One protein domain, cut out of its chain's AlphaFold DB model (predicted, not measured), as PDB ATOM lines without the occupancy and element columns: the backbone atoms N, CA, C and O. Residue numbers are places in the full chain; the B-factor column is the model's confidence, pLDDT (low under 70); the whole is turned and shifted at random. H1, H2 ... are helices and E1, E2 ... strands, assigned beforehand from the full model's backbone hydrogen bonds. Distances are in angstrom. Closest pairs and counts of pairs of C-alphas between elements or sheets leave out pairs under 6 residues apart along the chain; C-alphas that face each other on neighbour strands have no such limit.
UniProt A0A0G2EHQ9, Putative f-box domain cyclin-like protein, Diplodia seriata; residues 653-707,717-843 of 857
ATOM      1  N   THR A 653      27.638  15.956  98.254       98.50
ATOM      2  CA  THR A 653      26.493  16.797  97.889       98.50
ATOM      3  C   THR A 653      25.192  16.031  98.103       98.50
ATOM      4  O   THR A 653      25.014  14.946  97.541       98.50
ATOM      5  N   ILE A 654      24.272  16.612  98.868       98.06
ATOM      6  CA  ILE A 654      22.886  16.149  98.986       98.06
ATOM      7  C   ILE A 654      21.972  17.297  98.573       98.06
ATOM      8  O   ILE A 654      22.107  18.398  99.102       98.06
ATOM      9  N   ARG A 655      21.058  17.039  97.637       96.12
ATOM     10  CA  ARG A 655      20.002  17.981  97.258       96.12
ATOM     11  C   ARG A 655      18.657  17.297  97.352       96.12
ATOM     12  O   ARG A 655      18.467  16.239  96.758       96.12
ATOM     13  N   LEU A 656      17.775  17.885  98.133       93.88
ATOM     14  CA  LEU A 656      16.426  17.417  98.375       93.88
ATOM     15  C   LEU A 656      15.499  18.513  97.874       93.88
ATOM     16  O   LEU A 656      15.698  19.673  98.219       93.88
ATOM     17  N   ASP A 657      14.542  18.144  97.039       88.12
ATOM     18  CA  ASP A 657      13.701  19.101  96.334       88.12
ATOM     19  C   ASP A 657      12.236  18.651  96.340       88.12
ATOM     20  O   ASP A 657      11.901  17.536  95.948       88.12
ATOM     21  N   VAL A 658      11.359  19.530  96.810       75.56
ATOM     22  CA  VAL A 658       9.914  19.293  96.934       75.56
ATOM     23  C   VAL A 658       9.116  20.176  95.959       75.56
ATOM     24  O   VAL A 658       7.908  19.994  95.795       75.56
ATOM     25  N   VAL A 659       9.804  21.086  95.261       54.75
ATOM     26  CA  VAL A 659       9.262  22.258  94.566       54.75
ATOM     27  C   VAL A 659       8.190  21.908  93.537       54.75
ATOM     28  O   VAL A 659       7.179  22.595  93.437       54.75
ATOM     29  N   LEU A 660       8.342  20.807  92.797       53.34
ATOM     30  CA  LEU A 660       7.449  20.533  91.670       53.34
ATOM     31  C   LEU A 660       6.024  20.123  92.070       53.34
ATOM     32  O   LEU A 660       5.139  20.190  91.214       53.34
ATOM     33  N   LYS A 661       5.778  19.653  93.308       57.84
ATOM     34  CA  LYS A 661       4.470  19.101  93.732       57.84
ATOM     35  C   LYS A 661       4.224  19.218  95.242       57.84
ATOM     36  O   LYS A 661       4.039  18.195  95.911       57.84
ATOM     37  N   ALA A 662       4.141  20.452  95.749       55.25
ATOM     38  CA  ALA A 662       3.676  20.762  97.110       55.25
ATOM     39  C   ALA A 662       2.431  19.939  97.505       55.25
ATOM     40  O   ALA A 662       2.395  19.372  98.594       55.25
ATOM     41  N   ASN A 663       1.523  19.690  96.551       59.03
ATOM     42  CA  ASN A 663       0.319  18.867  96.693       59.03
ATOM     43  C   ASN A 663       0.541  17.505  97.373       59.03
ATOM     44  O   ASN A 663      -0.359  17.020  98.049       59.03
ATOM     45  N   PHE A 664       1.689  16.836  97.175       66.75
ATOM     46  CA  PHE A 664       1.921  15.545  97.835       66.75
ATOM     47  C   PHE A 664       2.237  15.709  99.319       66.75
ATOM     48  O   PHE A 664       1.666  15.005 100.148       66.75
ATOM     49  N   PHE A 665       3.147  16.618  99.660       67.06
ATOM     50  CA  PHE A 665       3.478  16.850 101.060       67.06
ATOM     51  C   PHE A 665       2.336  17.547 101.782       67.06
ATOM     52  O   PHE A 665       2.092  17.205 102.928       67.06
ATOM     53  N   GLU A 666       1.584  18.413 101.106       64.62
ATOM     54  CA  GLU A 666       0.309  18.941 101.586       64.62
ATOM     55  C   GLU A 666      -0.691  17.816 101.839       64.62
ATOM     56  O   GLU A 666      -1.264  17.767 102.916       64.62
ATOM     57  N   TYR A 667      -0.862  16.869 100.910       68.44
ATOM     58  CA  TYR A 667      -1.742  15.715 101.112       68.44
ATOM     59  C   TYR A 667      -1.316  14.871 102.319       68.44
ATOM     60  O   TYR A 667      -2.139  14.546 103.172       68.44
ATOM     61  N   LEU A 668      -0.025  14.542 102.424       65.62
ATOM     62  CA  LEU A 668       0.500  13.784 103.561       65.62
ATOM     63  C   LEU A 668       0.364  14.512 104.869       65.62
ATOM     64  O   LEU A 668       0.105  13.879 105.891       65.62
ATOM     65  N   ALA A 669       0.597  15.815 104.828       63.06
ATOM     66  CA  ALA A 669       0.351  16.657 105.954       63.06
ATOM     67  C   ALA A 669      -1.136  16.491 106.293       63.06
ATOM     68  O   ALA A 669      -1.415  15.976 107.368       63.06
ATOM     69  N   ILE A 670      -2.074  16.778 105.374       65.88
ATOM     70  CA  ILE A 670      -3.535  16.745 105.611       65.88
ATOM     71  C   ILE A 670      -3.983  15.421 106.235       65.88
ATOM     72  O   ILE A 670      -4.772  15.434 107.176       65.88
ATOM     73  N   GLU A 671      -3.469  14.286 105.763       68.94
ATOM     74  CA  GLU A 671      -3.819  12.979 106.326       68.94
ATOM     75  C   GLU A 671      -3.217  12.702 107.710       68.94
ATOM     76  O   GLU A 671      -3.855  12.032 108.522       68.94
ATOM     77  N   ASN A 672      -1.988  13.156 107.978       63.06
ATOM     78  CA  ASN A 672      -1.240  12.782 109.185       63.06
ATOM     79  C   ASN A 672      -1.179  13.882 110.254       63.06
ATOM     80  O   ASN A 672      -0.526  13.676 111.276       63.06
ATOM     81  N   GLU A 673      -1.790  15.048 110.019       65.94
ATOM     82  CA  GLU A 673      -1.769  16.247 110.883       65.94
ATOM     83  C   GLU A 673      -0.356  16.826 111.156       65.94
ATOM     84  O   GLU A 673      -0.202  17.897 111.745       65.94
ATOM     85  N   TYR A 674       0.711  16.141 110.734       74.56
ATOM     86  CA  TYR A 674       2.090  16.484 111.048       74.56
ATOM     87  C   TYR A 674       3.075  15.830 110.074       74.56
ATOM     88  O   TYR A 674       3.069  14.613 109.877       74.56
ATOM     89  N   LEU A 675       3.987  16.634 109.529       79.38
ATOM     90  CA  LEU A 675       5.134  16.156 108.765       79.38
ATOM     91  C   LEU A 675       6.370  16.123 109.686       79.38
ATOM     92  O   LEU A 675       6.833  17.190 110.099       79.38
ATOM     93  N   PRO A 676       6.932  14.948 110.031       84.31
ATOM     94  CA  PRO A 676       8.097  14.886 110.909       84.31
ATOM     95  C   PRO A 676       9.347  15.490 110.252       84.31
ATOM     96  O   PRO A 676       9.461  15.486 109.027       84.31
ATOM     97  N   PRO A 677      10.327  15.977 111.036       88.00
ATOM     98  CA  PRO A 677      11.618  16.371 110.491       88.00
ATOM     99  C   PRO A 677      12.341  15.162 109.896       88.00
ATOM    100  O   PRO A 677      12.285  14.049 110.426       88.00
ATOM    101  N   LEU A 678      13.110  15.407 108.840       90.88
ATOM    102  CA  LEU A 678      13.900  14.398 108.147       90.88
ATOM    103  C   LEU A 678      14.924  13.741 109.088       90.88
ATOM    104  O   LEU A 678      15.124  12.529 109.069       90.88
ATOM    105  N   GLY A 679      15.557  14.547 109.948       91.50
ATOM    106  CA  GLY A 679      16.540  14.123 110.944       91.50
ATOM    107  C   GLY A 679      17.920  14.764 110.760       91.50
ATOM    108  O   GLY A 679      18.098  15.721 110.017       91.50
ATOM    109  N   SER A 680      18.925  14.243 111.476       94.75
ATOM    110  CA  SER A 680      20.272  14.841 111.526       94.75
ATOM    111  C   SER A 680      21.226  14.354 110.422       94.75
ATOM    112  O   SER A 680      21.393  13.142 110.224       94.75
ATOM    113  N   PHE A 681      21.921  15.309 109.790       96.81
ATOM    114  CA  PHE A 681      23.032  15.144 108.842       96.81
ATOM    115  C   PHE A 681      24.424  15.223 109.498       96.81
ATOM    116  O   PHE A 681      25.439  15.130 108.807       96.81
ATOM    117  N   LYS A 682      24.510  15.358 110.826       96.56
ATOM    118  CA  LYS A 682      25.776  15.532 111.560       96.56
ATOM    119  C   LYS A 682      26.810  14.441 111.270       96.56
ATOM    120  O   LYS A 682      28.008  14.711 111.217       96.56
ATOM    121  N   ASP A 683      26.342  13.218 111.040       97.12
ATOM    122  CA  ASP A 683      27.197  12.055 110.789       97.12
ATOM    123  C   ASP A 683      27.790  12.005 109.366       97.12
ATOM    124  O   ASP A 683      28.577  11.105 109.064       97.12
ATOM    125  N   PHE A 684      27.421  12.924 108.467       98.12
ATOM    126  CA  PHE A 684      27.899  12.943 107.083       98.12
ATOM    127  C   PHE A 684      29.234  13.682 106.988       98.12
ATOM    128  O   PHE A 684      29.313  14.842 106.593       98.12
ATOM    129  N   THR A 685      30.307  12.987 107.364       97.75
ATOM    130  CA  THR A 685      31.654  13.554 107.581       97.75
ATOM    131  C   THR A 685      32.300  14.222 106.361       97.75
ATOM    132  O   THR A 685      33.288  14.947 106.514       97.75
ATOM    133  N   ARG A 686      31.777  13.974 105.155       98.31
ATOM    134  CA  ARG A 686      32.264  14.544 103.889       98.31
ATOM    135  C   ARG A 686      31.284  15.486 103.205       98.31
ATOM    136  O   ARG A 686      31.634  16.006 102.151       98.31
ATOM    137  N   LEU A 687      30.103  15.706 103.775       98.62
ATOM    138  CA  LEU A 687      29.088  16.551 103.163       98.62
ATOM    139  C   LEU A 687      29.575  18.000 103.163       98.62
ATOM    140  O   LEU A 687      29.768  18.590 104.228       98.62
ATOM    141  N   THR A 688      29.809  18.540 101.971       98.56
ATOM    142  CA  THR A 688      30.247  19.919 101.736       98.56
ATOM    143  C   THR A 688      29.115  20.783 101.199       98.56
ATOM    144  O   THR A 688      29.122  21.986 101.437       98.56
ATOM    145  N   GLU A 689      28.132  20.194 100.516       98.50
ATOM    146  CA  GLU A 689      26.974  20.902  99.971       98.50
ATOM    147  C   GLU A 689      25.669  20.228 100.402       98.50
ATOM    148  O   GLU A 689      25.483  19.028 100.184       98.50
ATOM    149  N   LEU A 690      24.760  21.007 100.985       97.56
ATOM    150  CA  LEU A 690      23.422  20.559 101.355       97.56
ATOM    151  C   LEU A 690      22.388  21.540 100.815       97.56
ATOM    152  O   LEU A 690      22.477  22.734 101.079       97.56
ATOM    153  N   GLU A 691      21.403  21.015 100.104       95.75
ATOM    154  CA  GLU A 691      20.194  21.720  99.698       95.75
ATOM    155  C   GLU A 691      18.995  20.954 100.243       95.75
ATOM    156  O   GLU A 691      18.870  19.749 100.005       95.75
ATOM    157  N   VAL A 692      18.190  21.623 101.066       94.31
ATOM    158  CA  VAL A 692      17.088  20.993 101.793       94.31
ATOM    159  C   VAL A 692      15.926  21.974 101.976       94.31
ATOM    160  O   VAL A 692      16.165  23.128 102.346       94.31
ATOM    161  N   PRO A 693      14.674  21.533 101.783       91.00
ATOM    162  CA  PRO A 693      13.505  22.322 102.121       91.00
ATOM    163  C   PRO A 693      13.378  22.506 103.628       91.00
ATOM    164  O   PRO A 693      13.580  21.575 104.416       91.00
ATOM    165  N   GLY A 694      13.010  23.712 104.037       89.94
ATOM    166  CA  GLY A 694      12.896  24.111 105.431       89.94
ATOM    167  C   GLY A 694      11.910  23.249 106.211       89.94
ATOM    168  O   GLY A 694      12.200  22.838 107.336       89.94
ATOM    169  N   HIS A 695      10.790  22.892 105.582       85.75
ATOM    170  CA  HIS A 695       9.771  22.023 106.170       85.75
ATOM    171  C   HIS A 695      10.256  20.572 106.351       85.75
ATOM    172  O   HIS A 695       9.858  19.915 107.308       85.75
ATOM    173  N   LEU A 696      11.175  20.070 105.511       87.75
ATOM    174  CA  LEU A 696      11.825  18.774 105.750       87.75
ATOM    175  C   LEU A 696      12.867  18.861 106.868       87.75
ATOM    176  O   LEU A 696      13.095  17.884 107.577       87.75
ATOM    177  N   LEU A 697      13.512  20.012 107.050       89.50
ATOM    178  CA  LEU A 697      14.523  20.190 108.090       89.50
ATOM    179  C   LEU A 697      13.908  20.255 109.495       89.50
ATOM    180  O   LEU A 697      14.412  19.614 110.419       89.50
ATOM    181  N   LEU A 698      12.838  21.037 109.651       86.44
ATOM    182  CA  LEU A 698      12.203  21.318 110.943       86.44
ATOM    183  C   LEU A 698      11.008  20.403 111.241       86.44
ATOM    184  O   LEU A 698      10.592  20.292 112.396       86.44
ATOM    185  N   GLY A 699      10.496  19.721 110.217       83.38
ATOM    186  CA  GLY A 699       9.132  19.216 110.217       83.38
ATOM    187  C   GLY A 699       8.148  20.351 109.924       83.38
ATOM    188  O   GLY A 699       8.472  21.531 110.070       83.38
ATOM    189  N   SER A 700       6.937  19.992 109.515       75.50
ATOM    190  CA  SER A 700       5.837  20.939 109.343       75.50
ATOM    191  C   SER A 700       4.722  20.550 110.306       75.50
ATOM    192  O   SER A 700       4.128  19.482 110.123       75.50
ATOM    193  N   PRO A 701       4.410  21.361 111.334       61.16
ATOM    194  CA  PRO A 701       3.092  21.275 111.938       61.16
ATOM    195  C   PRO A 701       2.094  21.623 110.839       61.16
ATOM    196  O   PRO A 701       2.282  22.626 110.150       61.16
ATOM    197  N   LEU A 702       1.072  20.796 110.632       55.78
ATOM    198  CA  LEU A 702      -0.070  21.353 109.943       55.78
ATOM    199  C   LEU A 702      -0.771  22.317 110.861       55.78
ATOM    200  O   LEU A 702      -0.973  22.067 112.052       55.78
ATOM    201  N   LEU A 703      -1.186  23.400 110.246       53.66
ATOM    202  CA  LEU A 703      -2.205  24.253 110.774       53.66
ATOM    203  C   LEU A 703      -3.523  23.483 110.674       53.66
ATOM    204  O   LEU A 703      -3.861  22.911 109.639       53.66
ATOM    205  N   ASP A 704      -4.242  23.406 111.791       56.41
ATOM    206  CA  ASP A 704      -5.669  23.114 111.768       56.41
ATOM    207  C   ASP A 704      -6.304  24.222 110.921       56.41
ATOM    208  O   ASP A 704      -6.513  25.332 111.407       56.41
ATOM    209  N   TRP A 705      -6.474  23.960 109.622       52.16
ATOM    210  CA  TRP A 705      -6.875  24.952 108.620       52.16
ATOM    211  C   TRP A 705      -8.171  25.671 108.998       52.16
ATOM    212  O   TRP A 705      -8.350  26.839 108.658       52.16
ATOM    213  N   ASP A 706      -9.046  24.991 109.740       53.75
ATOM    214  CA  ASP A 706     -10.310  25.547 110.208       53.75
ATOM    215  C   ASP A 706     -10.129  26.506 111.404       53.75
ATOM    216  O   ASP A 706     -11.002  27.336 111.661       53.75
ATOM    217  N   ASN A 707      -8.996  26.432 112.114       50.19
ATOM    218  CA  ASN A 707      -8.693  27.211 113.321       50.19
ATOM    219  C   ASN A 707      -7.428  28.090 113.216       50.19
ATOM    220  O   ASN A 707      -7.078  28.760 114.193       50.19
ATOM    221  N   LEU A 717       5.736  25.115 118.724       56.84
ATOM    222  CA  LEU A 717       6.964  25.804 118.296       56.84
ATOM    223  C   LEU A 717       7.684  26.548 119.432       56.84
ATOM    224  O   LEU A 717       8.895  26.756 119.335       56.84
ATOM    225  N   SER A 718       6.987  26.931 120.511       59.88
ATOM    226  CA  SER A 718       7.635  27.553 121.678       59.88
ATOM    227  C   SER A 718       8.445  26.569 122.526       59.88
ATOM    228  O   SER A 718       9.334  27.003 123.257       59.88
ATOM    229  N   ASP A 719       8.186  25.265 122.389       64.69
ATOM    230  CA  ASP A 719       8.895  24.203 123.112       64.69
ATOM    231  C   ASP A 719      10.041  23.573 122.294       64.69
ATOM    232  O   ASP A 719      10.804  22.756 122.815       64.69
ATOM    233  N   LEU A 720      10.198  23.946 121.016       69.69
ATOM    234  CA  LEU A 720      11.298  23.460 120.186       69.69
ATOM    235  C   LEU A 720      12.617  24.111 120.607       69.69
ATOM    236  O   LEU A 720      12.846  25.309 120.441       69.69
ATOM    237  N   ASP A 721      13.535  23.286 121.104       78.19
ATOM    238  CA  ASP A 721      14.910  23.699 121.347       78.19
ATOM    239  C   ASP A 721      15.669  23.820 120.012       78.19
ATOM    240  O   ASP A 721      16.350  22.895 119.555       78.19
ATOM    241  N   TYR A 722      15.573  24.992 119.376       79.38
ATOM    242  CA  TYR A 722      16.307  25.319 118.146       79.38
ATOM    243  C   TYR A 722      17.832  25.178 118.301       79.38
ATOM    244  O   TYR A 722      18.552  24.988 117.314       79.38
ATOM    245  N   SER A 723      18.350  25.188 119.535       75.62
ATOM    246  CA  SER A 723      19.770  24.952 119.787       75.62
ATOM    247  C   SER A 723      20.185  23.497 119.538       75.62
ATOM    248  O   SER A 723      21.355  23.246 119.233       75.62
ATOM    249  N   PHE A 724      19.252  22.541 119.596       78.19
ATOM    250  CA  PHE A 724      19.479  21.158 119.169       78.19
ATOM    251  C   PHE A 724      19.425  21.033 117.642       78.19
ATOM    252  O   PHE A 724      20.250  20.347 117.040       78.19
ATOM    253  N   LEU A 725      18.511  21.761 116.998       76.38
ATOM    254  CA  LEU A 725      18.355  21.753 115.541       76.38
ATOM    255  C   LEU A 725      19.566  22.338 114.814       76.38
ATOM    256  O   LEU A 725      19.913  21.896 113.730       76.38
ATOM    257  N   THR A 726      20.297  23.262 115.426       78.38
ATOM    258  CA  THR A 726      21.556  23.763 114.855       78.38
ATOM    259  C   THR A 726      22.715  22.757 114.946       78.38
ATOM    260  O   THR A 726      23.790  23.017 114.414       78.38
ATOM    261  N   ASP A 727      22.546  21.614 115.627       87.69
ATOM    262  CA  ASP A 727      23.523  20.508 115.698       87.69
ATOM    263  C   ASP A 727      23.229  19.412 114.654       87.69
ATOM    264  O   ASP A 727      23.815  18.331 114.676       87.69
ATOM    265  N   VAL A 728      22.297  19.658 113.726       93.38
ATOM    266  CA  VAL A 728      21.930  18.679 112.689       93.38
ATOM    267  C   VAL A 728      22.873  18.684 111.495       93.38
ATOM    268  O   VAL A 728      22.825  17.754 110.696       93.38
ATOM    269  N   PHE A 729      23.734  19.689 111.356       96.50
ATOM    270  CA  PHE A 729      24.632  19.827 110.215       96.50
ATOM    271  C   PHE A 729      26.040  19.303 110.527       96.50
ATOM    272  O   PHE A 729      26.527  19.457 111.650       96.50
ATOM    273  N   PRO A 730      26.735  18.697 109.550       96.94
ATOM    274  CA  PRO A 730      28.099  18.238 109.750       96.94
ATOM    275  C   PRO A 730      29.092  19.414 109.693       96.94
ATOM    276  O   PRO A 730      28.944  20.308 108.860       96.94
ATOM    277  N   PRO A 731      30.183  19.391 110.482       97.25
ATOM    278  CA  PRO A 731      31.194  20.459 110.493       97.25
ATOM    279  C   PRO A 731      31.988  20.579 109.178       97.25
ATOM    280  O   PRO A 731      32.800  21.491 109.015       97.25
ATOM    281  N   SER A 732      31.810  19.634 108.249       98.06
ATOM    282  CA  SER A 732      32.384  19.669 106.902       98.06
ATOM    283  C   SER A 732      31.637  20.587 105.934       98.06
ATOM    284  O   SER A 732      32.184  20.848 104.867       98.06
ATOM    285  N   LEU A 733      30.432  21.051 106.281       98.44
ATOM    286  CA  LEU A 733      29.550  21.777 105.372       98.44
ATOM    287  C   LEU A 733      30.161  23.122 104.943       98.44
ATOM    288  O   LEU A 733      30.573  23.922 105.781       98.44
ATOM    289  N   GLU A 734      30.209  23.362 103.633       98.38
ATOM    290  CA  GLU A 734      30.764  24.575 103.015       98.38
ATOM    291  C   GLU A 734      29.679  25.437 102.357       98.38
ATOM    292  O   GLU A 734      29.785  26.667 102.360       98.38
ATOM    293  N   ARG A 735      28.626  24.805 101.822       98.12
ATOM    294  CA  ARG A 735      27.493  25.458 101.157       98.12
ATOM    295  C   ARG A 735      26.176  24.896 101.684       98.12
ATOM    296  O   ARG A 735      25.982  23.681 101.677       98.12
ATOM    297  N   LEU A 736      25.280  25.782 102.102       97.12
ATOM    298  CA  LEU A 736      23.932  25.438 102.543       97.12
ATOM    299  C   LEU A 736      22.914  26.201 101.695       97.12
ATOM    300  O   LEU A 736      22.956  27.426 101.649       97.12
ATOM    301  N   THR A 737      21.997  25.485 101.061       95.75
ATOM    302  CA  THR A 737      20.786  26.049 100.470       95.75
ATOM    303  C   THR A 737      19.608  25.602 101.321       95.75
ATOM    304  O   THR A 737      19.404  24.403 101.518       95.75
ATOM    305  N   VAL A 738      18.855  26.562 101.843       93.19
ATOM    306  CA  VAL A 738      17.582  26.303 102.507       93.19
ATOM    307  C   VAL A 738      16.503  26.888 101.626       93.19
ATOM    308  O   VAL A 738      16.481  28.098 101.391       93.19
ATOM    309  N   ASP A 739      15.631  26.020 101.141       90.19
ATOM    310  CA  ASP A 739      14.367  26.473 100.598       90.19
ATOM    311  C   ASP A 739      13.468  26.853 101.780       90.19
ATOM    312  O   ASP A 739      13.060  26.007 102.575       90.19
ATOM    313  N   CYS A 740      13.285  28.157 101.986       85.12
ATOM    314  CA  CYS A 740      12.514  28.697 103.098       85.12
ATOM    315  C   CYS A 740      11.005  28.611 102.849       85.12
ATOM    316  O   CYS A 740      10.242  29.013 103.727       85.12
ATOM    317  N   MET A 741      10.582  28.068 101.703       74.94
ATOM    318  CA  MET A 741       9.184  27.795 101.421       74.94
ATOM    319  C   MET A 741       8.669  26.689 102.352       74.94
ATOM    320  O   MET A 741       9.155  25.549 102.397       74.94
ATOM    321  N   GLY A 742       7.680  27.058 103.161       63.47
ATOM    322  CA  GLY A 742       6.824  26.094 103.842       63.47
ATOM    323  C   GLY A 742       5.795  25.526 102.869       63.47
ATOM    324  O   GLY A 742       5.696  25.982 101.733       63.47
ATOM    325  N   LEU A 743       4.974  24.584 103.341       60.66
ATOM    326  CA  LEU A 743       3.778  24.151 102.602       60.66
ATOM    327  C   LEU A 743       2.785  25.305 102.376       60.66
ATOM    328  O   LEU A 743       1.966  25.242 101.475       60.66
ATOM    329  N   GLU A 744       2.872  26.363 103.185       58.59
ATOM    330  CA  GLU A 744       1.993  27.536 103.119       58.59
ATOM    331  C   GLU A 744       2.726  28.818 102.724       58.59
ATOM    332  O   GLU A 744       2.226  29.911 102.982       58.59
ATOM    333  N   GLU A 745       3.931  28.699 102.154       63.25
ATOM    334  CA  GLU A 745       4.706  29.840 101.638       63.25
ATOM    335  C   GLU A 745       5.092  30.913 102.673       63.25
ATOM    336  O   GLU A 745       5.734  31.903 102.341       63.25
ATOM    337  N   ASP A 746       4.772  30.708 103.949       68.31
ATOM    338  CA  ASP A 746       5.108  31.635 105.019       68.31
ATOM    339  C   ASP A 746       6.532  31.377 105.524       68.31
ATOM    340  O   ASP A 746       6.779  30.428 106.257       68.31
ATOM    341  N   VAL A 747       7.486  32.248 105.200       71.38
ATOM    342  CA  VAL A 747       8.877  32.143 105.685       71.38
ATOM    343  C   VAL A 747       8.967  32.207 107.224       71.38
ATOM    344  O   VAL A 747       9.976  31.803 107.811       71.38
ATOM    345  N   THR A 748       7.933  32.685 107.930       77.75
ATOM    346  CA  THR A 748       7.994  32.908 109.382       77.75
ATOM    347  C   THR A 748       8.196  31.642 110.210       77.75
ATOM    348  O   THR A 748       8.845  31.739 111.255       77.75
ATOM    349  N   PHE A 749       7.770  30.455 109.749       80.44
ATOM    350  CA  PHE A 749       7.976  29.208 110.510       80.44
ATOM    351  C   PHE A 749       9.464  28.872 110.685       80.44
ATOM    352  O   PHE A 749       9.870  28.330 111.715       80.44
ATOM    353  N   ILE A 750      10.295  29.210 109.690       86.50
ATOM    354  CA  ILE A 750      11.725  28.891 109.690       86.50
ATOM    355  C   ILE A 750      12.580  30.008 110.305       86.50
ATOM    356  O   ILE A 750      13.730  29.769 110.680       86.50
ATOM    357  N   LEU A 751      12.033  31.217 110.495       85.56
ATOM    358  CA  LEU A 751      12.772  32.357 111.054       85.56
ATOM    359  C   LEU A 751      13.389  32.096 112.438       85.56
ATOM    360  O   LEU A 751      14.559  32.451 112.614       85.56
ATOM    361  N   PRO A 752      12.694  31.499 113.432       87.94
ATOM    362  CA  PRO A 752      13.300  31.232 114.738       87.94
ATOM    363  C   PRO A 752      14.536  30.336 114.622       87.94
ATOM    364  O   PRO A 752      15.576  30.624 115.218       87.94
ATOM    365  N   PHE A 753      14.452  29.308 113.776       89.69
ATOM    366  CA  PHE A 753      15.576  28.438 113.464       89.69
ATOM    367  C   PHE A 753      16.716  29.200 112.779       89.69
ATOM    368  O   PHE A 753      17.859  29.074 113.209       89.69
ATOM    369  N   LEU A 754      16.428  29.999 111.746       92.75
ATOM    370  CA  LEU A 754      17.456  30.737 111.003       92.75
ATOM    371  C   LEU A 754      18.167  31.781 111.868       92.75
ATOM    372  O   LEU A 754      19.375  31.964 111.724       92.75
ATOM    373  N   ASN A 755      17.451  32.430 112.788       91.69
ATOM    374  CA  ASN A 755      18.040  33.361 113.750       91.69
ATOM    375  C   ASN A 755      19.006  32.644 114.706       91.69
ATOM    376  O   ASN A 755      20.146  33.081 114.875       91.69
ATOM    377  N   GLU A 756      18.586  31.515 115.287       91.81
ATOM    378  CA  GLU A 756      19.440  30.707 116.168       91.81
ATOM    379  C   GLU A 756      20.641  30.118 115.406       91.81
ATOM    380  O   GLU A 756      21.777  30.138 115.891       91.81
ATOM    381  N   PHE A 757      20.404  29.639 114.182       94.12
ATOM    382  CA  PHE A 757      21.428  29.148 113.264       94.12
ATOM    383  C   PHE A 757      22.468  30.222 112.978       94.12
ATOM    384  O   PHE A 757      23.655  29.983 113.199       94.12
ATOM    385  N   ALA A 758      22.039  31.415 112.561       95.50
ATOM    386  CA  ALA A 758      22.936  32.525 112.290       95.50
ATOM    387  C   ALA A 758      23.758  32.892 113.532       95.50
ATOM    388  O   ALA A 758      24.964  33.082 113.418       95.50
ATOM    389  N   GLY A 759      23.155  32.902 114.726       95.06
ATOM    390  CA  GLY A 759      23.847  33.219 115.978       95.06
ATOM    391  C   GLY A 759      24.980  32.254 116.357       95.06
ATOM    392  O   GLY A 759      25.941  32.673 117.003       95.06
ATOM    393  N   ARG A 760      24.906  30.978 115.948       94.00
ATOM    394  CA  ARG A 760      25.888  29.931 116.310       94.00
ATOM    395  C   ARG A 760      26.668  29.353 115.127       94.00
ATOM    396  O   ARG A 760      27.460  28.424 115.314       94.00
ATOM    397  N   CYS A 761      26.454  29.876 113.922       94.25
ATOM    398  CA  CYS A 761      26.959  29.290 112.685       94.25
ATOM    399  C   CYS A 761      28.488  29.156 112.680       94.25
ATOM    400  O   CYS A 761      28.999  28.052 112.501       94.25
ATOM    401  N   ALA A 762      29.226  30.232 112.974       93.62
ATOM    402  CA  ALA A 762      30.693  30.215 112.983       93.62
ATOM    403  C   ALA A 762      31.308  29.210 113.976       93.62
ATOM    404  O   ALA A 762      32.380  28.666 113.709       93.62
ATOM    405  N   GLU A 763      30.654  28.954 115.116       94.88
ATOM    406  CA  GLU A 763      31.131  27.979 116.106       94.88
ATOM    407  C   GLU A 763      30.913  26.541 115.621       94.88
ATOM    408  O   GLU A 763      31.807  25.698 115.724       94.88
ATOM    409  N   ARG A 764      29.720  26.255 115.087       93.81
ATOM    410  CA  ARG A 764      29.296  24.887 114.756       93.81
ATOM    411  C   ARG A 764      29.705  24.442 113.359       93.81
ATOM    412  O   ARG A 764      30.021  23.270 113.156       93.81
ATOM    413  N   LEU A 765      29.730  25.372 112.410       96.81
ATOM    414  CA  LEU A 765      30.034  25.147 111.002       96.81
ATOM    415  C   LEU A 765      31.214  26.022 110.567       96.81
ATOM    416  O   LEU A 765      31.070  26.899 109.716       96.81
ATOM    417  N   PRO A 766      32.423  25.760 111.095       97.06
ATOM    418  CA  PRO A 766      33.596  26.607 110.865       97.06
ATOM    419  C   PRO A 766      34.064  26.641 109.399       97.06
ATOM    420  O   PRO A 766      34.958  27.413 109.053       97.06
ATOM    421  N   LYS A 767      33.520  25.768 108.541       97.88
ATOM    422  CA  LYS A 767      33.822  25.710 107.108       97.88
ATOM    423  C   LYS A 767      32.742  26.320 106.223       97.88
ATOM    424  O   LYS A 767      32.987  26.415 105.020       97.88
ATOM    425  N   LEU A 768      31.598  26.728 106.774       98.12
ATOM    426  CA  LEU A 768      30.511  27.276 105.975       98.12
ATOM    427  C   LEU A 768      30.942  28.613 105.376       98.12
ATOM    428  O   LEU A 768      31.431  29.495 106.077       98.12
ATOM    429  N   ARG A 769      30.800  28.738 104.057       98.06
ATOM    430  CA  ARG A 769      31.215  29.922 103.293       98.06
ATOM    431  C   ARG A 769      30.069  30.559 102.538       98.06
ATOM    432  O   ARG A 769      30.155  31.737 102.223       98.06
ATOM    433  N   PHE A 770      29.037  29.782 102.228       97.81
ATOM    434  CA  PHE A 770      27.932  30.225 101.401       97.81
ATOM    435  C   PHE A 770      26.606  29.711 101.954       97.81
ATOM    436  O   PHE A 770      26.456  28.509 102.193       97.81
ATOM    437  N   VAL A 771      25.651  30.620 102.115       96.62
ATOM    438  CA  VAL A 771      24.266  30.318 102.464       96.62
ATOM    439  C   VAL A 771      23.355  30.905 101.396       96.62
ATOM    440  O   VAL A 771      23.410  32.098 101.104       96.62
ATOM    441  N   ARG A 772      22.499  30.066 100.825       95.00
ATOM    442  CA  ARG A 772      21.423  30.481  99.935       95.00
ATOM    443  C   ARG A 772      20.085  30.265 100.628       95.00
ATOM    444  O   ARG A 772      19.802  29.159 101.073       95.00
ATOM    445  N   LEU A 773      19.289  31.322 100.707       93.31
ATOM    446  CA  LEU A 773      17.928  31.306 101.232       93.31
ATOM    447  C   LEU A 773      16.986  31.565 100.058       93.31
ATOM    448  O   LEU A 773      17.088  32.615  99.418       93.31
ATOM    449  N   VAL A 774      16.143  30.593  99.731       88.25
ATOM    450  CA  VAL A 774      15.128  30.730  98.678       88.25
ATOM    451  C   VAL A 774      13.809  31.091  99.346       88.25
ATOM    452  O   VAL A 774      13.411  30.416 100.288       88.25
ATOM    453  N   VAL A 775      13.179  32.180  98.916       85.69
ATOM    454  CA  VAL A 775      11.894  32.672  99.439       85.69
ATOM    455  C   VAL A 775      10.912  32.895  98.299       85.69
ATOM    456  O   VAL A 775      11.331  33.013  97.153       85.69
ATOM    457  N   VAL A 776       9.621  32.967  98.616       74.75
ATOM    458  CA  VAL A 776       8.551  33.109  97.617       74.75
ATOM    459  C   VAL A 776       8.486  34.505  97.023       74.75
ATOM    460  O   VAL A 776       8.194  34.640  95.842       74.75
ATOM    461  N   ASP A 777       8.729  35.532  97.837       74.25
ATOM    462  CA  ASP A 777       8.599  36.918  97.404       74.25
ATOM    463  C   ASP A 777       9.760  37.777  97.922       74.25
ATOM    464  O   ASP A 777      10.250  37.611  99.048       74.25
ATOM    465  N   VAL A 778      10.192  38.741  97.108       72.75
ATOM    466  CA  VAL A 778      11.100  39.820  97.526       72.75
ATOM    467  C   VAL A 778      10.605  40.536  98.789       72.75
ATOM    468  O   VAL A 778      11.423  40.960  99.613       72.75
ATOM    469  N   ASP A 779       9.293  40.638  98.987       75.19
ATOM    470  CA  ASP A 779       8.693  41.271 100.162       75.19
ATOM    471  C   ASP A 779       8.978  40.527 101.481       75.19
ATOM    472  O   ASP A 779       8.891  41.140 102.549       75.19
ATOM    473  N   ASP A 780       9.419  39.262 101.437       75.69
ATOM    474  CA  ASP A 780       9.880  38.509 102.614       75.69
ATOM    475  C   ASP A 780      11.345  38.800 102.977       75.69
ATOM    476  O   ASP A 780      11.810  38.493 104.083       75.69
ATOM    477  N   PHE A 781      12.105  39.450 102.091       78.94
ATOM    478  CA  PHE A 781      13.519  39.767 102.324       78.94
ATOM    479  C   PHE A 781      13.760  40.581 103.611       78.94
ATOM    480  O   PHE A 781      14.760  40.320 104.292       78.94
ATOM    481  N   PRO A 782      12.899  41.549 104.004       86.81
ATOM    482  CA  PRO A 782      13.035  42.257 105.272       86.81
ATOM    483  C   PRO A 782      13.022  41.331 106.493       86.81
ATOM    484  O   PRO A 782      13.724  41.626 107.462       86.81
ATOM    485  N   LEU A 783      12.291  40.207 106.449       80.94
ATOM    486  CA  LEU A 783      12.238  39.227 107.542       80.94
ATOM    487  C   LEU A 783      13.577  38.496 107.711       80.94
ATOM    488  O   LEU A 783      14.006  38.219 108.831       80.94
ATOM    489  N   LEU A 784      14.281  38.252 106.602       86.81
ATOM    490  CA  LEU A 784      15.588  37.590 106.578       86.81
ATOM    491  C   LEU A 784      16.772  38.545 106.739       86.81
ATOM    492  O   LEU A 784      17.916  38.097 106.845       86.81
ATOM    493  N   LYS A 785      16.531  39.858 106.794       91.44
ATOM    494  CA  LYS A 785      17.596  40.862 106.875       91.44
ATOM    495  C   LYS A 785      18.512  40.648 108.083       91.44
ATOM    496  O   LYS A 785      19.728  40.661 107.924       91.44
ATOM    497  N   GLY A 786      17.944  40.398 109.265       93.44
ATOM    498  CA  GLY A 786      18.727  40.157 110.484       93.44
ATOM    499  C   GLY A 786      19.577  38.883 110.409       93.44
ATOM    500  O   GLY A 786      20.747  38.894 110.797       93.44
ATOM    501  N   VAL A 787      19.020  37.806 109.842       93.69
ATOM    502  CA  VAL A 787      19.729  36.538 109.586       93.69
ATOM    503  C   VAL A 787      20.904  36.775 108.638       93.69
ATOM    504  O   VAL A 787      22.035  36.386 108.937       93.69
ATOM    505  N   LYS A 788      20.647  37.466 107.520       95.00
ATOM    506  CA  LYS A 788      21.648  37.809 106.510       95.00
ATOM    507  C   LYS A 788      22.793  38.628 107.100       95.00
ATOM    508  O   LYS A 788      23.940  38.211 106.995       95.00
ATOM    509  N   GLU A 789      22.487  39.744 107.761       96.56
ATOM    510  CA  GLU A 789      23.496  40.622 108.371       96.56
ATOM    511  C   GLU A 789      24.347  39.868 109.405       96.56
ATOM    512  O   GLU A 789      25.568  40.033 109.459       96.56
ATOM    513  N   THR A 790      23.720  38.988 110.195       96.81
ATOM    514  CA  THR A 790      24.418  38.166 111.194       96.81
ATOM    515  C   THR A 790      25.394  37.183 110.541       96.81
ATOM    516  O   THR A 790      26.544  37.102 110.972       96.81
ATOM    517  N   LEU A 791      24.983  36.475 109.485       96.31
ATOM    518  CA  LEU A 791      25.846  35.548 108.740       96.31
ATOM    519  C   LEU A 791      26.977  36.280 107.996       96.31
ATOM    520  O   LEU A 791      28.137  35.873 108.076       96.31
ATOM    521  N   GLU A 792      26.674  37.399 107.335       96.81
ATOM    522  CA  GLU A 792      27.671  38.219 106.634       96.81
ATOM    523  C   GLU A 792      28.723  38.781 107.603       96.81
ATOM    524  O   GLU A 792      29.915  38.795 107.285       96.81
ATOM    525  N   SER A 793      28.324  39.159 108.826       97.62
ATOM    526  CA  SER A 793      29.261  39.603 109.873       97.62
ATOM    527  C   SER A 793      30.253  38.515 110.314       97.62
ATOM    528  O   SER A 793      31.329  38.829 110.827       97.62
ATOM    529  N   GLN A 794      29.923  37.243 110.070       97.50
ATOM    530  CA  GLN A 794      30.776  36.079 110.322       97.50
ATOM    531  C   GLN A 794      31.629  35.688 109.100       97.50
ATOM    532  O   GLN A 794      32.375  34.713 109.160       97.50
ATOM    533  N   GLY A 795      31.558  36.455 108.005       96.81
ATOM    534  CA  GLY A 795      32.314  36.207 106.774       96.81
ATOM    535  C   GLY A 795      31.679  35.175 105.837       96.81
ATOM    536  O   GLY A 795      32.379  34.636 104.981       96.81
ATOM    537  N   ILE A 796      30.385  34.889 106.001       97.62
ATOM    538  CA  ILE A 796      29.622  33.964 105.156       97.62
ATOM    539  C   ILE A 796      28.934  34.763 104.046       97.62
ATOM    540  O   ILE A 796      28.263  35.756 104.314       97.62
ATOM    541  N   GLU A 797      29.084  34.333 102.793       97.00
ATOM    542  CA  GLU A 797      28.353  34.906 101.662       97.00
ATOM    543  C   GLU A 797      26.885  34.469 101.723       97.00
ATOM    544  O   GLU A 797      26.600  33.271 101.789       97.00
ATOM    545  N   VAL A 798      25.956  35.428 101.690       94.94
ATOM    546  CA  VAL A 798      24.517  35.149 101.756       94.94
ATOM    547  C   VAL A 798      23.814  35.624 100.492       94.94
ATOM    548  O   VAL A 798      23.792  36.817 100.182       94.94
ATOM    549  N   LEU A 799      23.171  34.686  99.801       92.44
ATOM    550  CA  LEU A 799      22.270  34.961  98.689       92.44
ATOM    551  C   LEU A 799      20.828  34.712  99.138       92.44
ATOM    552  O   LEU A 799      20.460  33.574  99.410       92.44
ATOM    553  N   VAL A 800      20.017  35.766  99.193       89.69
ATOM    554  CA  VAL A 800      18.558  35.640  99.314       89.69
ATOM    555  C   VAL A 800      17.991  35.756  97.911       89.69
ATOM    556  O   VAL A 800      18.383  36.673  97.184       89.69
ATOM    557  N   LYS A 801      17.155  34.803  97.510       84.62
ATOM    558  CA  LYS A 801      16.640  34.731  96.147       84.62
ATOM    559  C   LYS A 801      15.135  34.520  96.139       84.62
ATOM    560  O   LYS A 801      14.644  33.709  96.915       84.62
ATOM    561  N   ASP A 802      14.469  35.243  95.248       80.62
ATOM    562  CA  ASP A 802      13.064  35.037  94.922       80.62
ATOM    563  C   ASP A 802      12.925  33.774  94.053       80.62
ATOM    564  O   ASP A 802      13.674  33.578  93.089       80.62
ATOM    565  N   PHE A 803      12.019  32.890  94.459       74.50
ATOM    566  CA  PHE A 803      11.664  31.660  93.771       74.50
ATOM    567  C   PHE A 803      11.029  31.932  92.397       74.50
ATOM    568  O   PHE A 803      11.375  31.279  91.409       74.50
ATOM    569  N   ILE A 804      10.152  32.936  92.311       69.94
ATOM    570  CA  ILE A 804       9.398  33.289  91.100       69.94
ATOM    571  C   ILE A 804      10.355  33.728  89.986       69.94
ATOM    572  O   ILE A 804      10.213  33.302  88.838       69.94
ATOM    573  N   ASP A 805      11.388  34.494  90.347       64.12
ATOM    574  CA  ASP A 805      12.408  34.993  89.420       64.12
ATOM    575  C   ASP A 805      13.277  33.882  88.791       64.12
ATOM    576  O   ASP A 805      13.903  34.108  87.751       64.12
ATOM    577  N   GLU A 806      13.403  32.700  89.415       61.12
ATOM    578  CA  GLU A 806      14.276  31.634  88.896       61.12
ATOM    579  C   GLU A 806      13.645  30.773  87.824       61.12
ATOM    580  O   GLU A 806      14.320  30.407  86.858       61.12
ATOM    581  N   GLU A 807      12.403  30.382  88.051       58.50
ATOM    582  CA  GLU A 807      11.845  29.233  87.353       58.50
ATOM    583  C   GLU A 807      10.662  29.607  86.446       58.50
ATOM    584  O   GLU A 807      10.171  28.760  85.705       58.50
ATOM    585  N   GLY A 808      10.265  30.889  86.410       56.78
ATOM    586  CA  GLY A 808       9.277  31.390  85.451       56.78
ATOM    587  C   GLY A 808       7.853  30.882  85.701       56.78
ATOM    588  O   GLY A 808       7.072  30.773  84.760       56.78
ATOM    589  N   TRP A 809       7.507  30.569  86.955       61.94
ATOM    590  CA  TRP A 809       6.221  29.964  87.349       61.94
ATOM    591  C   TRP A 809       5.034  30.926  87.437       61.94
ATOM    592  O   TRP A 809       3.979  30.527  87.935       61.94
ATOM    593  N   GLU A 810       5.160  32.176  86.988       59.72
ATOM    594  CA  GLU A 810       4.062  33.151  87.084       59.72
ATOM    595  C   GLU A 810       2.755  32.632  86.450       59.72
ATOM    596  O   GLU A 810       1.666  32.981  86.908       59.72
ATOM    597  N   ASP A 811       2.851  31.741  85.457       55.56
ATOM    598  CA  ASP A 811       1.700  31.202  84.729       55.56
ATOM    599  C   ASP A 811       0.992  30.013  85.413       55.56
ATOM    600  O   ASP A 811      -0.215  29.835  85.216       55.56
ATOM    601  N   ASP A 812       1.688  29.217  86.230       56.38
ATOM    602  CA  ASP A 812       1.152  27.985  86.851       56.38
ATOM    603  C   ASP A 812       0.694  28.185  88.310       56.38
ATOM    604  O   ASP A 812       0.063  27.318  88.928       56.38
ATOM    605  N   MET A 813       0.966  29.369  88.847       60.44
ATOM    606  CA  MET A 813       0.671  29.777  90.211       60.44
ATOM    607  C   MET A 813      -0.535  30.735  90.249       60.44
ATOM    608  O   MET A 813      -0.633  31.695  89.486       60.44
ATOM    609  N   GLU A 814      -1.495  30.499  91.143       60.78
ATOM    610  CA  GLU A 814      -2.554  31.452  91.475       60.78
ATOM    611  C   GLU A 814      -2.093  32.337  92.638       60.78
ATOM    612  O   GLU A 814      -1.975  31.886  93.775       60.78
ATOM    613  N   VAL A 815      -1.864  33.619  92.356       60.59
ATOM    614  CA  VAL A 815      -1.518  34.621  93.368       60.59
ATOM    615  C   VAL A 815      -2.791  35.233  93.958       60.59
ATOM    616  O   VAL A 815      -3.552  35.908  93.264       60.59
ATOM    617  N   ARG A 816      -3.010  35.048  95.259       63.47
ATOM    618  CA  ARG A 816      -4.067  35.686  96.057       63.47
ATOM    619  C   ARG A 816      -3.444  36.659  97.054       63.47
ATOM    620  O   ARG A 816      -2.327  36.462  97.501       63.47
ATOM    621  N   TYR A 817      -4.164  37.707  97.435       63.19
ATOM    622  CA  TYR A 817      -3.717  38.621  98.492       63.19
ATOM    623  C   TYR A 817      -4.600  38.445  99.722       63.19
ATOM    624  O   TYR A 817      -5.830  38.477  99.621       63.19
ATOM    625  N   GLY A 818      -3.972  38.227 100.877       61.09
ATOM    626  CA  GLY A 818      -4.646  38.177 102.166       61.09
ATOM    627  C   GLY A 818      -5.216  39.543 102.580       61.09
ATOM    628  O   GLY A 818      -4.853  40.575 102.010       61.09
ATOM    629  N   PRO A 819      -6.103  39.589 103.594       57.62
ATOM    630  CA  PRO A 819      -6.646  40.844 104.132       57.62
ATOM    631  C   PRO A 819      -5.575  41.799 104.686       57.62
ATOM    632  O   PRO A 819      -5.813  43.001 104.782       57.62
ATOM    633  N   ASP A 820      -4.411  41.263 105.056       60.62
ATOM    634  CA  ASP A 820      -3.225  41.975 105.536       60.62
ATOM    635  C   ASP A 820      -2.331  42.512 104.400       60.62
ATOM    636  O   ASP A 820      -1.329  43.176 104.664       60.62
ATOM    637  N   GLY A 821      -2.702  42.256 103.141       62.78
ATOM    638  CA  GLY A 821      -1.953  42.657 101.955       62.78
ATOM    639  C   GLY A 821      -0.791  41.729 101.602       62.78
ATOM    640  O   GLY A 821      -0.105  42.006 100.622       62.78
ATOM    641  N   ARG A 822      -0.571  40.636 102.349       57.66
ATOM    642  CA  ARG A 822       0.467  39.655 102.011       57.66
ATOM    643  C   ARG A 822       0.023  38.781 100.850       57.66
ATOM    644  O   ARG A 822      -1.139  38.379 100.753       57.66
ATOM    645  N   LYS A 823       0.971  38.492  99.969       60.38
ATOM    646  CA  LYS A 823       0.792  37.588  98.845       60.38
ATOM    647  C   LYS A 823       0.733  36.150  99.369       60.38
ATOM    648  O   LYS A 823       1.586  35.737 100.140       60.38
ATOM    649  N   LYS A 824      -0.304  35.422  98.979       60.22
ATOM    650  CA  LYS A 824      -0.457  33.977  99.131       60.22
ATOM    651  C   LYS A 824      -0.464  33.399  97.735       60.22
ATOM    652  O   LYS A 824      -1.395  33.661  96.975       60.22
ATOM    653  N   ILE A 825       0.565  32.670  97.374       55.38
ATOM    654  CA  ILE A 825       0.603  31.945  96.124       55.38
ATOM    655  C   ILE A 825       0.053  30.543  96.425       55.38
ATOM    656  O   ILE A 825       0.132  30.002  97.522       55.38
ATOM    657  N   THR A 826      -0.731  30.024  95.499       55.94
ATOM    658  CA  THR A 826      -1.271  28.668  95.570       55.94
ATOM    659  C   THR A 826      -1.095  28.091  94.189       55.94
ATOM    660  O   THR A 826      -1.472  28.736  93.215       55.94
ATOM    661  N   SER A 827      -0.524  26.897  94.055       54.84
ATOM    662  CA  SER A 827      -0.503  26.224  92.752       54.84
ATOM    663  C   SER A 827      -1.934  26.162  92.194       54.84
ATOM    664  O   SER A 827      -2.849  25.740  92.902       54.84
ATOM    665  N   ARG A 828      -2.166  26.559  90.928       51.78
ATOM    666  CA  ARG A 828      -3.513  26.486  90.306       51.78
ATOM    667  C   ARG A 828      -4.116  25.082  90.403       51.78
ATOM    668  O   ARG A 828      -5.326  24.928  90.561       51.78
ATOM    669  N   LEU A 829      -3.260  24.059  90.378       48.72
ATOM    670  CA  LEU A 829      -3.651  22.660  90.513       48.72
ATOM    671  C   LEU A 829      -4.246  22.343  91.900       48.72
ATOM    672  O   LEU A 829      -5.107  21.473  91.996       48.72
ATOM    673  N   ILE A 830      -3.819  23.041  92.963       46.16
ATOM    674  CA  ILE A 830      -4.402  22.936  94.315       46.16
ATOM    675  C   ILE A 830      -5.840  23.455  94.295       46.16
ATOM    676  O   ILE A 830      -6.734  22.789  94.815       46.16
ATOM    677  N   GLY A 831      -6.080  24.596  93.639       49.06
ATOM    678  CA  GLY A 831      -7.427  25.132  93.435       49.06
ATOM    679  C   GLY A 831      -8.350  24.112  92.765       49.06
ATOM    680  O   GLY A 831      -9.447  23.849  93.259       49.06
ATOM    681  N   ASP A 832      -7.876  23.462  91.701       45.31
ATOM    682  CA  ASP A 832      -8.655  22.464  90.962       45.31
ATOM    683  C   ASP A 832      -8.881  21.161  91.754       45.31
ATOM    684  O   ASP A 832     -10.001  20.644  91.780       45.31
ATOM    685  N   VAL A 833      -7.862  20.636  92.447       45.22
ATOM    686  CA  VAL A 833      -7.989  19.417  93.272       45.22
ATOM    687  C   VAL A 833      -8.932  19.650  94.456       45.22
ATOM    688  O   VAL A 833      -9.836  18.843  94.677       45.22
ATOM    689  N   LEU A 834      -8.798  20.775  95.168       44.12
ATOM    690  CA  LEU A 834      -9.691  21.134  96.276       44.12
ATOM    691  C   LEU A 834     -11.134  21.389  95.808       44.12
ATOM    692  O   LEU A 834     -12.073  21.138  96.566       44.12
ATOM    693  N   HIS A 835     -11.342  21.837  94.565       47.84
ATOM    694  CA  HIS A 835     -12.679  22.004  93.986       47.84
ATOM    695  C   HIS A 835     -13.315  20.698  93.486       47.84
ATOM    696  O   HIS A 835     -14.543  20.593  93.480       47.84
ATOM    697  N   LEU A 836     -12.520  19.695  93.101       43.47
ATOM    698  CA  LEU A 836     -13.017  18.396  92.624       43.47
ATOM    699  C   LEU A 836     -13.300  17.396  93.762       43.47
ATOM    700  O   LEU A 836     -14.174  16.539  93.623       43.47
ATOM    701  N   TRP A 837     -12.616  17.518  94.903       44.00
ATOM    702  CA  TRP A 837     -12.680  16.552  96.010       44.00
ATOM    703  C   TRP A 837     -13.904  16.567  96.958       44.00
ATOM    704  O   TRP A 837     -14.136  15.541  97.608       44.00
ATOM    705  N   PRO A 838     -14.750  17.620  97.079       41.50
ATOM    706  CA  PRO A 838     -15.823  17.629  98.083       41.50
ATOM    707  C   PRO A 838     -16.884  16.526  97.911       41.50
ATOM    708  O   PRO A 838     -17.694  16.305  98.812       41.50
ATOM    709  N   HIS A 839     -16.919  15.831  96.769       44.03
ATOM    710  CA  HIS A 839     -18.003  14.907  96.430       44.03
ATOM    711  C   HIS A 839     -17.710  13.416  96.666       44.03
ATOM    712  O   HIS A 839     -18.666  12.660  96.841       44.03
ATOM    713  N   GLU A 840     -16.450  12.969  96.745       40.38
ATOM    714  CA  GLU A 840     -16.144  11.528  96.867       40.38
ATOM    715  C   GLU A 840     -16.016  11.036  98.321       40.38
ATOM    716  O   GLU A 840     -16.502   9.952  98.651       40.38
ATOM    717  N   VAL A 841     -15.489  11.854  99.239       39.22
ATOM    718  CA  VAL A 841     -15.355  11.473 100.665       39.22
ATOM    719  C   VAL A 841     -16.713  11.470 101.386       39.22
ATOM    720  O   VAL A 841     -16.972  10.626 102.247       39.22
ATOM    721  N   ALA A 842     -17.645  12.337 100.973       41.59
ATOM    722  CA  ALA A 842     -19.015  12.342 101.493       41.59
ATOM    723  C   ALA A 842     -19.811  11.072 101.114       41.59
ATOM    724  O   ALA A 842     -20.760  10.711 101.812       41.59
ATOM    725  N   ALA A 843     -19.422  10.374 100.040       46.84
ATOM    726  CA  ALA A 843     -20.071   9.140  99.601       46.84
ATOM    727  C   ALA A 843     -19.541   7.886 100.325       46.84
ATOM    728  O   ALA A 843     -20.288   6.921 100.485       46.84
TER     729      ALA A 843
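Overview. This is residues 653 to 707 and 717 to 843 of the 857 residues of the protein "Putative f-box domain cyclin-like protein" of Diplodia seriata (UniProt A0A0G2EHQ9). A slab of five parallel strands has H5 packed over one edge of one face and H4 side by side with H5, while beyond the strands' C-terminal ends lie H1 and a small two-strand hairpin, E6 and E7, from which H7 runs outward. Residues 834 to 843 stick out and add to the length. The 182 printed residues hold seven named helices and seven named strands in the order E1 H1 E2 H2 H3 E3 H4 E4 H5 E5 H6 E6 E7 H7, with the large sheet ordered E1, E2, E3, E4, E5. The class is mixed, and the whole is compact, with a radius of gyration of the C-alphas of 17.3 A and spans of 56 by 31 by 30 A.

Along the chain. The sheet holds E1, residues 653 to 657, from C-alpha 653 at (26.493, 16.797, 97.889); E2, 689 to 693; E3, 735 to 739; E4, 770 to 775, 16.3 A; and E5, 797 to 802, 16.7 A. H5 is residues 778 to 793, 22.0 A, H4 751 to 764, 18.5 A, and H1 659 to 672, 20.3 A. H2 is 694 to 698, H3 722 to 725 and H6 804 to 807. E6 is 813 to 817, E7 823 to 827, and H7 828 to 839, 19.5 A, ending at C-alpha 839 (-18.003, 14.907, 96.430).

Arrangement. E2 and E3 are parallel neighbours, with N 690 and O 735 3.0 A apart; for E4 and E5, also parallel, N 771 and O 797 are 2.8 A apart. E3, H4, E4 and E4, H5, E5 are strand-helix-strand units, parallel neighbour strands with a helix between, with right-handed crossovers; E1, H1, E2 is another. In two layers, a sheet with helices on one face, H5 lies over E5 at a height over the sheet of 8.9 A. H2 is on the same face. H5 touches H4, closest at the C-alphas of Ala 758 and Leu 791, 5.5 A. H3 touches residues 752 to 757 of H4. H6 is not on the sheet. In the hairpin E6 and E7, N 814 and O 826 are 2.7 A apart. H1 and H7 are close but not clearly touching, with the C-alphas of Asn 663 and Ile 830 6.7 A apart. Every O i to N i+4 pair is within hydrogen-bond range in H2, against 7 of 10 in H1, 8 of 10 in H4, 7 of 12 in H5 and 6 of 8 in H7; H3 and H6 are too short for such a pair.

Size, cuts and confidence. The farthest C-alphas, those of Gly 795 and Ala 843, are 59.4 A apart. Residues 708 to 716 are not printed, a gap of 16.5 A between C-alphas 707 and 717. The links H1 to E2 and E3 to H4 are long. Residues 659 to 673, 701 to 707, 717 to 720, 742 to 746 and 804 to 843 have pLDDT under 70.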